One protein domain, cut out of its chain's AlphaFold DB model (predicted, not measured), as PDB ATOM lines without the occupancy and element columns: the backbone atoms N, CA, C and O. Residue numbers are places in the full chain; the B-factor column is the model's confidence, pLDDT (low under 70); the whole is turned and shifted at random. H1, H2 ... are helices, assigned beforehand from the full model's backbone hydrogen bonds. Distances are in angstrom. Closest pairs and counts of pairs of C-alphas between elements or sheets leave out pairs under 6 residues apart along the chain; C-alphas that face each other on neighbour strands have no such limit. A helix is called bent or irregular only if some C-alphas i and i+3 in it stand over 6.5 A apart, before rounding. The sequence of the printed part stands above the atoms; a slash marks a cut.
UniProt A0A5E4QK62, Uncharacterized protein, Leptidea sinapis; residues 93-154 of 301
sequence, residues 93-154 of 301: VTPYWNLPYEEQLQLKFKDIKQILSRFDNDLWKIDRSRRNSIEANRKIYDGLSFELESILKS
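Overview. This is residues 93 to 154 of the 301 residues of an uncharacterized protein of Leptidea sinapis (UniProt A0A5E4QK62). One long helix, H1, makes the length of a loose rod, and the shorter H2 folds back from its end in a narrow V. Past H2, residues 141 to 154, with no named element, run back toward the beginning of H1. The printed part has 62 residues, with H1 then H2 and no named strand; the class is all helix. The radius of gyration of the C-alphas is 14.8 A and the spans are 45 by 22 by 14 A.

Along the chain. H1, residues 101 to 126, is 37.9 A long, from C-alpha 101 at (104.334, 107.024, 56.397). H2, residues 128 to 140, is 20.0 A long and ends at (126.811, 101.843, 39.988); it is irregular, with C-alphas 129 and 132 7.6 A apart.

Arrangement. H1, with residue 124 alone, and H2 only just touch, with 3 pairs of C-alphas within 8 A, and only at the corner by their tight link. The closest C-alphas, of Trp 124 and Arg 131, are 5.5 A apart. They run opposite ways at a shallow tilt of 28 degrees. In H1 every O i to N i+4 pair is within hydrogen-bond range; in H2, 5 of 9.

Size, cuts and confidence. The C-alphas farthest apart, of Asn 98 and Ser 129, are 46.1 A apart. Residues 125 to 130 stand free. The printed part has no cut, and no printed residue has pLDDT under 70.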
ATOM      1  N   VAL A  93      90.686 110.761  48.277       91.56
ATOM      2  CA  VAL A  93      91.357 112.044  48.579       91.56
ATOM      3  C   VAL A  93      92.735 111.903  49.222       91.56
ATOM      4  O   VAL A  93      93.565 112.803  49.099       91.56
ATOM      5  N   THR A  94      93.001 110.775  49.876       92.69
ATOM      6  CA  THR A  94      94.265 110.463  50.556       92.69
ATOM      7  C   THR A  94      94.726 109.053  50.205       92.69
ATOM      8  O   THR A  94      94.678 108.156  51.049       92.69
ATOM      9  N   PRO A  95      95.192 108.824  48.965       85.19
ATOM     10  CA  PRO A  95      95.776 107.541  48.601       85.19
ATOM     11  C   PRO A  95      96.903 107.178  49.581       85.19
ATOM     12  O   PRO A  95      97.748 108.022  49.879       85.19
ATOM     13  N   TYR A  96      96.894 105.938  50.078       93.88
ATOM     14  CA  TYR A  96      97.780 105.411  51.132       93.88
ATOM     15  C   TYR A  96      97.485 105.845  52.577       93.88
ATOM     16  O   TYR A  96      98.330 105.656  53.449       93.88
ATOM     17  N   TRP A  97      96.293 106.375  52.867       93.69
ATOM     18  CA  TRP A  97      95.873 106.729  54.233       93.69
ATOM     19  C   TRP A  97      95.998 105.587  55.255       93.69
ATOM     20  O   TRP A  97      96.139 105.845  56.446       93.69
ATOM     21  N   ASN A  98      95.927 104.336  54.797       94.25
ATOM     22  CA  ASN A  98      95.989 103.126  55.611       94.25
ATOM     23  C   ASN A  98      97.408 102.550  55.759       94.25
ATOM     24  O   ASN A  98      97.561 101.480  56.345       94.25
ATOM     25  N   LEU A  99      98.430 103.219  55.220       95.69
ATOM     26  CA  LEU A  99      99.820 102.775  55.295       95.69
ATOM     27  C   LEU A  99     100.645 103.676  56.223       95.69
ATOM     28  O   LEU A  99     100.494 104.903  56.168       95.69
ATOM     29  N   PRO A 100     101.581 103.106  57.004       96.69
ATOM     30  CA  PRO A 100     102.585 103.881  57.723       96.69
ATOM     31  C   PRO A 100     103.361 104.802  56.779       96.69
ATOM     32  O   PRO A 100     103.682 104.427  55.651       96.69
ATOM     33  N   TYR A 101     103.710 106.003  57.245       96.25
ATOM     34  CA  TYR A 101     104.334 107.024  56.397       96.25
ATOM     35  C   TYR A 101     105.615 106.537  55.699       96.25
ATOM     36  O   TYR A 101     105.816 106.815  54.518       96.25
ATOM     37  N   GLU A 102     106.442 105.744  56.383       96.50
ATOM     38  CA  GLU A 102     107.651 105.158  55.792       96.50
ATOM     39  C   GLU A 102     107.338 104.229  54.615       96.50
ATOM     40  O   GLU A 102     107.996 104.310  53.580       96.50
ATOM     41  N   GLU A 103     106.297 103.403  54.717       97.06
ATOM     42  CA  GLU A 103     105.871 102.539  53.613       97.06
ATOM     43  C   GLU A 103     105.362 103.361  52.425       97.06
ATOM     44  O   GLU A 103     105.668 103.038  51.275       97.06
ATOM     45  N   GLN A 104     104.670 104.477  52.681       96.62
ATOM     46  CA  GLN A 104     104.260 105.397  51.615       96.62
ATOM     47  C   GLN A 104     105.469 105.949  50.851       96.62
ATOM     48  O   GLN A 104     105.422 106.078  49.627       96.62
ATOM     49  N   LEU A 105     106.554 106.291  51.554       96.94
ATOM     50  CA  LEU A 105     107.788 106.773  50.933       96.94
ATOM     51  C   LEU A 105     108.457 105.675  50.104       96.94
ATOM     52  O   LEU A 105     108.872 105.945  48.978       96.94
ATOM     53  N   GLN A 106     108.504 104.441  50.610       96.50
ATOM     54  CA  GLN A 106     109.062 103.308  49.866       96.50
ATOM     55  C   GLN A 106     108.276 103.017  48.585       96.50
ATOM     56  O   GLN A 106     108.874 102.821  47.525       96.50
ATOM     57  N   LEU A 107     106.942 103.046  48.649       96.31
ATOM     58  CA  LEU A 107     106.089 102.879  47.470       96.31
ATOM     59  C   LEU A 107     106.333 103.983  46.440       96.31
ATOM     60  O   LEU A 107     106.602 103.685  45.279       96.31
ATOM     61  N   LYS A 108     106.339 105.251  46.870       96.12
ATOM     62  CA  LYS A 108     106.619 106.387  45.980       96.12
ATOM     63  C   LYS A 108     108.004 106.280  45.344       96.12
ATOM     64  O   LYS A 108     108.144 106.528  44.149       96.12
ATOM     65  N   PHE A 109     109.019 105.894  46.117       96.69
ATOM     66  CA  PHE A 109     110.382 105.739  45.613       96.69
ATOM     67  C   PHE A 109     110.451 104.629  44.562       96.69
ATOM     68  O   PHE A 109     110.999 104.828  43.478       96.69
ATOM     69  N   LYS A 110     109.823 103.481  44.843       96.00
ATOM     70  CA  LYS A 110     109.717 102.359  43.907       96.00
ATOM     71  C   LYS A 110     109.009 102.762  42.613       96.00
ATOM     72  O   LYS A 110     109.508 102.437  41.535       96.00
ATOM     73  N   ASP A 111     107.893 103.480  42.700       95.62
ATOM     74  CA  ASP A 111     107.124 103.926  41.533       95.62
ATOM     75  C   ASP A 111     107.925 104.910  40.670       95.62
ATOM     76  O   ASP A 111     107.997 104.757  39.446       95.62
ATOM     77  N   ILE A 112     108.599 105.880  41.301       96.31
ATOM     78  CA  ILE A 112     109.498 106.821  40.621       96.31
ATOM     79  C   ILE A 112     110.636 106.063  39.936       96.31
ATOM     80  O   ILE A 112     110.864 106.260  38.742       96.31
ATOM     81  N   LYS A 113     111.300 105.142  40.646       96.62
ATOM     82  CA  LYS A 113     112.380 104.322  40.087       96.62
ATOM     83  C   LYS A 113     111.904 103.541  38.863       96.62
ATOM     84  O   LYS A 113     112.561 103.583  37.831       96.62
ATOM     85  N   GLN A 114     110.734 102.903  38.920       96.75
ATOM     86  CA  GLN A 114     110.167 102.173  37.779       96.75
ATOM     87  C   GLN A 114     109.878 103.074  36.572       96.75
ATOM     88  O   GLN A 114     110.124 102.683  35.428       96.75
ATOM     89  N   ILE A 115     109.340 104.275  36.798       97.00
ATOM     90  CA  ILE A 115     109.117 105.260  35.733       97.00
ATOM     91  C   ILE A 115     110.453 105.659  35.099       97.00
ATOM     92  O   ILE A 115     110.589 105.595  33.877       97.00
ATOM     93  N   LEU A 116     111.442 106.006  35.920       96.88
ATOM     94  CA  LEU A 116     112.769 106.416  35.467       96.88
ATOM     95  C   LEU A 116     113.492 105.291  34.727       96.88
ATOM     96  O   LEU A 116     114.045 105.541  33.663       96.88
ATOM     97  N   SER A 117     113.402 104.043  35.190       96.12
ATOM     98  CA  SER A 117     113.969 102.889  34.485       96.12
ATOM     99  C   SER A 117     113.349 102.689  33.099       96.12
ATOM    100  O   SER A 117     114.033 102.233  32.183       96.12
ATOM    101  N   ARG A 118     112.064 103.025  32.899       96.75
ATOM    102  CA  ARG A 118     111.451 102.985  31.558       96.75
ATOM    103  C   ARG A 118     112.053 104.050  30.645       96.75
ATOM    104  O   ARG A 118     112.482 103.704  29.548       96.75
ATOM    105  N   PHE A 119     112.163 105.292  31.117       95.31
ATOM    106  CA  PHE A 119     112.804 106.369  30.356       95.31
ATOM    107  C   PHE A 119     114.271 106.069  30.045       95.31
ATOM    108  O   PHE A 119     114.710 106.234  28.912       95.31
ATOM    109  N   ASP A 120     115.008 105.563  31.028       95.44
ATOM    110  CA  ASP A 120     116.404 105.163  30.894       95.44
ATOM    111  C   ASP A 120     116.583 104.063  29.830       95.44
ATOM    112  O   ASP A 120     117.491 104.113  28.999       95.44
ATOM    113  N   ASN A 121     115.662 103.096  29.785       95.12
ATOM    114  CA  ASN A 121     115.636 102.072  28.741       95.12
ATOM    115  C   ASN A 121     115.288 102.621  27.357       95.12
ATOM    116  O   ASN A 121     115.845 102.156  26.362       95.12
ATOM    117  N   ASP A 122     114.381 103.586  27.269       95.69
ATOM    118  CA  ASP A 122     114.051 104.215  25.994       95.69
ATOM    119  C   ASP A 122     115.228 105.050  25.470       95.69
ATOM    120  O   ASP A 122     115.562 104.951  24.286       95.69
ATOM    121  N   LEU A 123     115.950 105.757  26.348       93.31
ATOM    122  CA  LEU A 123     117.204 106.440  26.010       93.31
ATOM    123  C   LEU A 123     118.254 105.465  25.467       93.31
ATOM    124  O   LEU A 123     118.825 105.711  24.404       93.31
ATOM    125  N   TRP A 124     118.452 104.323  26.134       95.19
ATOM    126  CA  TRP A 124     119.378 103.275  25.683       95.19
ATOM    127  C   TRP A 124     119.026 102.717  24.289       95.19
ATOM    128  O   TRP A 124     119.907 102.372  23.489       95.19
ATOM    129  N   LYS A 125     117.729 102.619  23.962       94.69
ATOM    130  CA  LYS A 125     117.265 102.143  22.646       94.69
ATOM    131  C   LYS A 125     117.524 103.167  21.543       94.69
ATOM    132  O   LYS A 125     117.940 102.760  20.455       94.69
ATOM    133  N   ILE A 126     117.267 104.445  21.821       94.94
ATOM    134  CA  ILE A 126     117.329 105.544  20.850       94.94
ATOM    135  C   ILE A 126     118.780 105.941  20.563       94.94
ATOM    136  O   ILE A 126     119.188 105.958  19.402       94.94
ATOM    137  N   ASP A 127     119.572 106.221  21.601       93.00
ATOM    138  CA  ASP A 127     120.941 106.709  21.446       93.00
ATOM    139  C   ASP A 127     121.961 105.576  21.596       93.00
ATOM    140  O   ASP A 127     122.441 105.244  22.684       93.00
ATOM    141  N   ARG A 128     122.327 104.985  20.454       93.75
ATOM    142  CA  ARG A 128     123.308 103.894  20.402       93.75
ATOM    143  C   ARG A 128     124.700 104.313  20.874       93.75
ATOM    144  O   ARG A 128     125.435 103.455  21.352       93.75
ATOM    145  N   SER A 129     125.058 105.595  20.750       94.69
ATOM    146  CA  SER A 129     126.394 106.089  21.101       94.69
ATOM    147  C   SER A 129     126.637 106.091  22.614       94.69
ATOM    148  O   SER A 129     127.764 105.903  23.064       94.69
ATOM    149  N   ARG A 130     125.569 106.230  23.412       92.31
ATOM    150  CA  ARG A 130     125.638 106.331  24.878       92.31
ATOM    151  C   ARG A 130     125.450 105.008  25.616       92.31
ATOM    152  O   ARG A 130     125.568 104.991  26.838       92.31
ATOM    153  N   ARG A 131     125.198 103.895  24.918       94.69
ATOM    154  CA  ARG A 131     124.863 102.598  25.543       94.69
ATOM    155  C   ARG A 131     125.891 102.120  26.555       94.69
ATOM    156  O   ARG A 131     125.511 101.789  27.671       94.69
ATOM    157  N   ASN A 132     127.170 102.149  26.192       94.94
ATOM    158  CA  ASN A 132     128.241 101.680  27.072       94.94
ATOM    159  C   ASN A 132     128.310 102.509  28.366       94.94
ATOM    160  O   ASN A 132     128.486 101.951  29.442       94.94
ATOM    161  N   SER A 133     128.128 103.831  28.262       93.88
ATOM    162  CA  SER A 133     128.100 104.737  29.419       93.88
ATOM    163  C   SER A 133     126.870 104.487  30.301       93.88
ATOM    164  O   SER A 133     126.993 104.324  31.512       93.88
ATOM    165  N   ILE A 134     125.691 104.340  29.687       93.88
ATOM    166  CA  ILE A 134     124.441 103.997  30.380       93.88
ATOM    167  C   ILE A 134     124.579 102.665  31.131       93.88
ATOM    168  O   ILE A 134     124.251 102.583  32.310       93.88
ATOM    169  N   GLU A 135     125.088 101.621  30.476       95.31
ATOM    170  CA  GLU A 135     125.278 100.296  31.077       95.31
ATOM    171  C   GLU A 135     126.319 100.294  32.197       95.31
ATOM    172  O   GLU A 135     126.122  99.605  33.199       95.31
ATOM    173  N   ALA A 136     127.401 101.065  32.057       95.81
ATOM    174  CA  ALA A 136     128.380 101.247  33.121       95.81
ATOM    175  C   ALA A 136     127.736 101.904  34.350       95.81
ATOM    176  O   ALA A 136     127.846 101.373  35.453       95.81
ATOM    177  N   ASN A 137     126.981 102.988  34.153       95.81
ATOM    178  CA  ASN A 137     126.326 103.700  35.247       95.81
ATOM    179  C   ASN A 137     125.231 102.867  35.930       95.81
ATOM    180  O   ASN A 137     125.117 102.911  37.150       95.81
ATOM    181  N   ARG A 138     124.492 102.031  35.190       95.69
ATOM    182  CA  ARG A 138     123.494 101.101  35.760       95.69
ATOM    183  C   ARG A 138     124.066 100.133  36.785       95.69
ATOM    184  O   ARG A 138     123.343  99.728  37.691       95.69
ATOM    185  N   LYS A 139     125.340  99.757  36.652       94.88
ATOM    186  CA  LYS A 139     126.026  98.900  37.633       94.88
ATOM    187  C   LYS A 139     126.355  99.648  38.926       94.88
ATOM    188  O   LYS A 139     126.489  99.008  39.959       94.88
ATOM    189  N   ILE A 140     126.489 100.971  38.854       96.38
ATOM    190  CA  ILE A 140     126.811 101.843  39.988       96.38
ATOM    191  C   ILE A 140     125.518 102.255  40.708       96.38
ATOM    192  O   ILE A 140     125.428 102.122  41.922       96.38
ATOM    193  N   TYR A 141     124.495 102.691  39.965       94.44
ATOM    194  CA  TYR A 141     123.272 103.283  40.524       94.44
ATOM    195  C   TYR A 141     122.067 102.336  40.485       94.44
ATOM    196  O   TYR A 141     120.981 102.702  40.032       94.44
ATOM    197  N   ASP A 142     122.271 101.095  40.936       90.69
ATOM    198  CA  ASP A 142     121.200 100.116  41.191       90.69
ATOM    199  C   ASP A 142     120.168 100.003  40.040       90.69
ATOM    200  O   ASP A 142     118.946 100.043  40.226       90.69
ATOM    201  N   GLY A 143     120.674  99.911  38.806       91.44
ATOM    202  CA  GLY A 143     119.870  99.730  37.597       91.44
ATOM    203  C   GLY A 143     119.439 101.006  36.863       91.44
ATOM    204  O   GLY A 143     118.744 100.887  35.852       91.44
ATOM    205  N   LEU A 144     119.851 102.201  37.298       95.56
ATOM    206  CA  LEU A 144     119.662 103.471  36.574       95.56
ATOM    207  C   LEU A 144     120.991 104.025  36.048       95.56
ATOM    208  O   LEU A 144     122.040 103.775  36.625       95.56
ATOM    209  N   SER A 145     120.983 104.816  34.970       95.56
ATOM    210  CA  SER A 145     122.220 105.455  34.484       95.56
ATOM    211  C   SER A 145     122.662 106.691  35.285       95.56
ATOM    212  O   SER A 145     123.617 107.365  34.893       95.56
ATOM    213  N   PHE A 146     121.990 106.981  36.398       95.38
ATOM    214  CA  PHE A 146     122.216 108.129  37.272       95.38
ATOM    215  C   PHE A 146     121.765 107.815  38.703       95.38
ATOM    216  O   PHE A 146     120.938 106.925  38.917       95.38
ATOM    217  N   GLU A 147     122.297 108.563  39.669       95.69
ATOM    218  CA  GLU A 147     121.921 108.458  41.077       95.69
ATOM    219  C   GLU A 147     120.474 108.912  41.297       95.69
ATOM    220  O   GLU A 147     120.045 109.952  40.790       95.69
ATOM    221  N   LEU A 148     119.717 108.121  42.058       95.75
ATOM    222  CA  LEU A 148     118.376 108.475  42.502       95.75
ATOM    223  C   LEU A 148     118.397 108.694  44.013       95.75
ATOM    224  O   LEU A 148     118.444 107.735  44.784       95.75
ATOM    225  N   GLU A 149     118.335 109.958  44.418       95.62
ATOM    226  CA  GLU A 149     118.269 110.338  45.826       95.62
ATOM    227  C   GLU A 149     116.962 109.883  46.492       95.62
ATOM    228  O   GLU A 149     115.913 109.729  45.857       95.62
ATOM    229  N   SER A 150     117.018 109.688  47.811       93.69
ATOM    230  CA  SER A 150     115.848 109.344  48.620       93.69
ATOM    231  C   SER A 150     114.794 110.454  48.622       93.69
ATOM    232  O   SER A 150     115.113 111.638  48.523       93.69
ATOM    233  N   ILE A 151     113.528 110.087  48.826       96.12
ATOM    234  CA  ILE A 151     112.440 111.066  48.930       96.12
ATOM    235  C   ILE A 151     112.603 111.915  50.193       96.12
ATOM    236  O   ILE A 151     112.643 111.392  51.309       96.12
ATOM    237  N   LEU A 152     112.599 113.238  50.011       96.62
ATOM    238  CA  LEU A 152     112.545 114.187  51.116       96.62
ATOM    239  C   LEU A 152     111.197 114.093  51.834       96.62
ATOM    240  O   LEU A 152     110.128 114.250  51.237       96.62
ATOM    241  N   LYS A 153     111.263 113.827  53.137       96.94
ATOM    242  CA  LYS A 153     110.089 113.677  53.994       96.94
ATOM    243  C   LYS A 153     109.413 115.023  54.220       96.94
ATOM    244  O   LYS A 153     110.072 116.049  54.376       96.94
ATOM    245  N   SER A 154     108.086 115.004  54.289       96.06
ATOM    246  CA  SER A 154     107.326 116.161  54.749       96.06
ATOM    247  C   SER A 154     107.574 116.362  56.245       96.06
ATOM    248  O   SER A 154     107.508 115.384  56.991       96.06
TER     249      SER A 154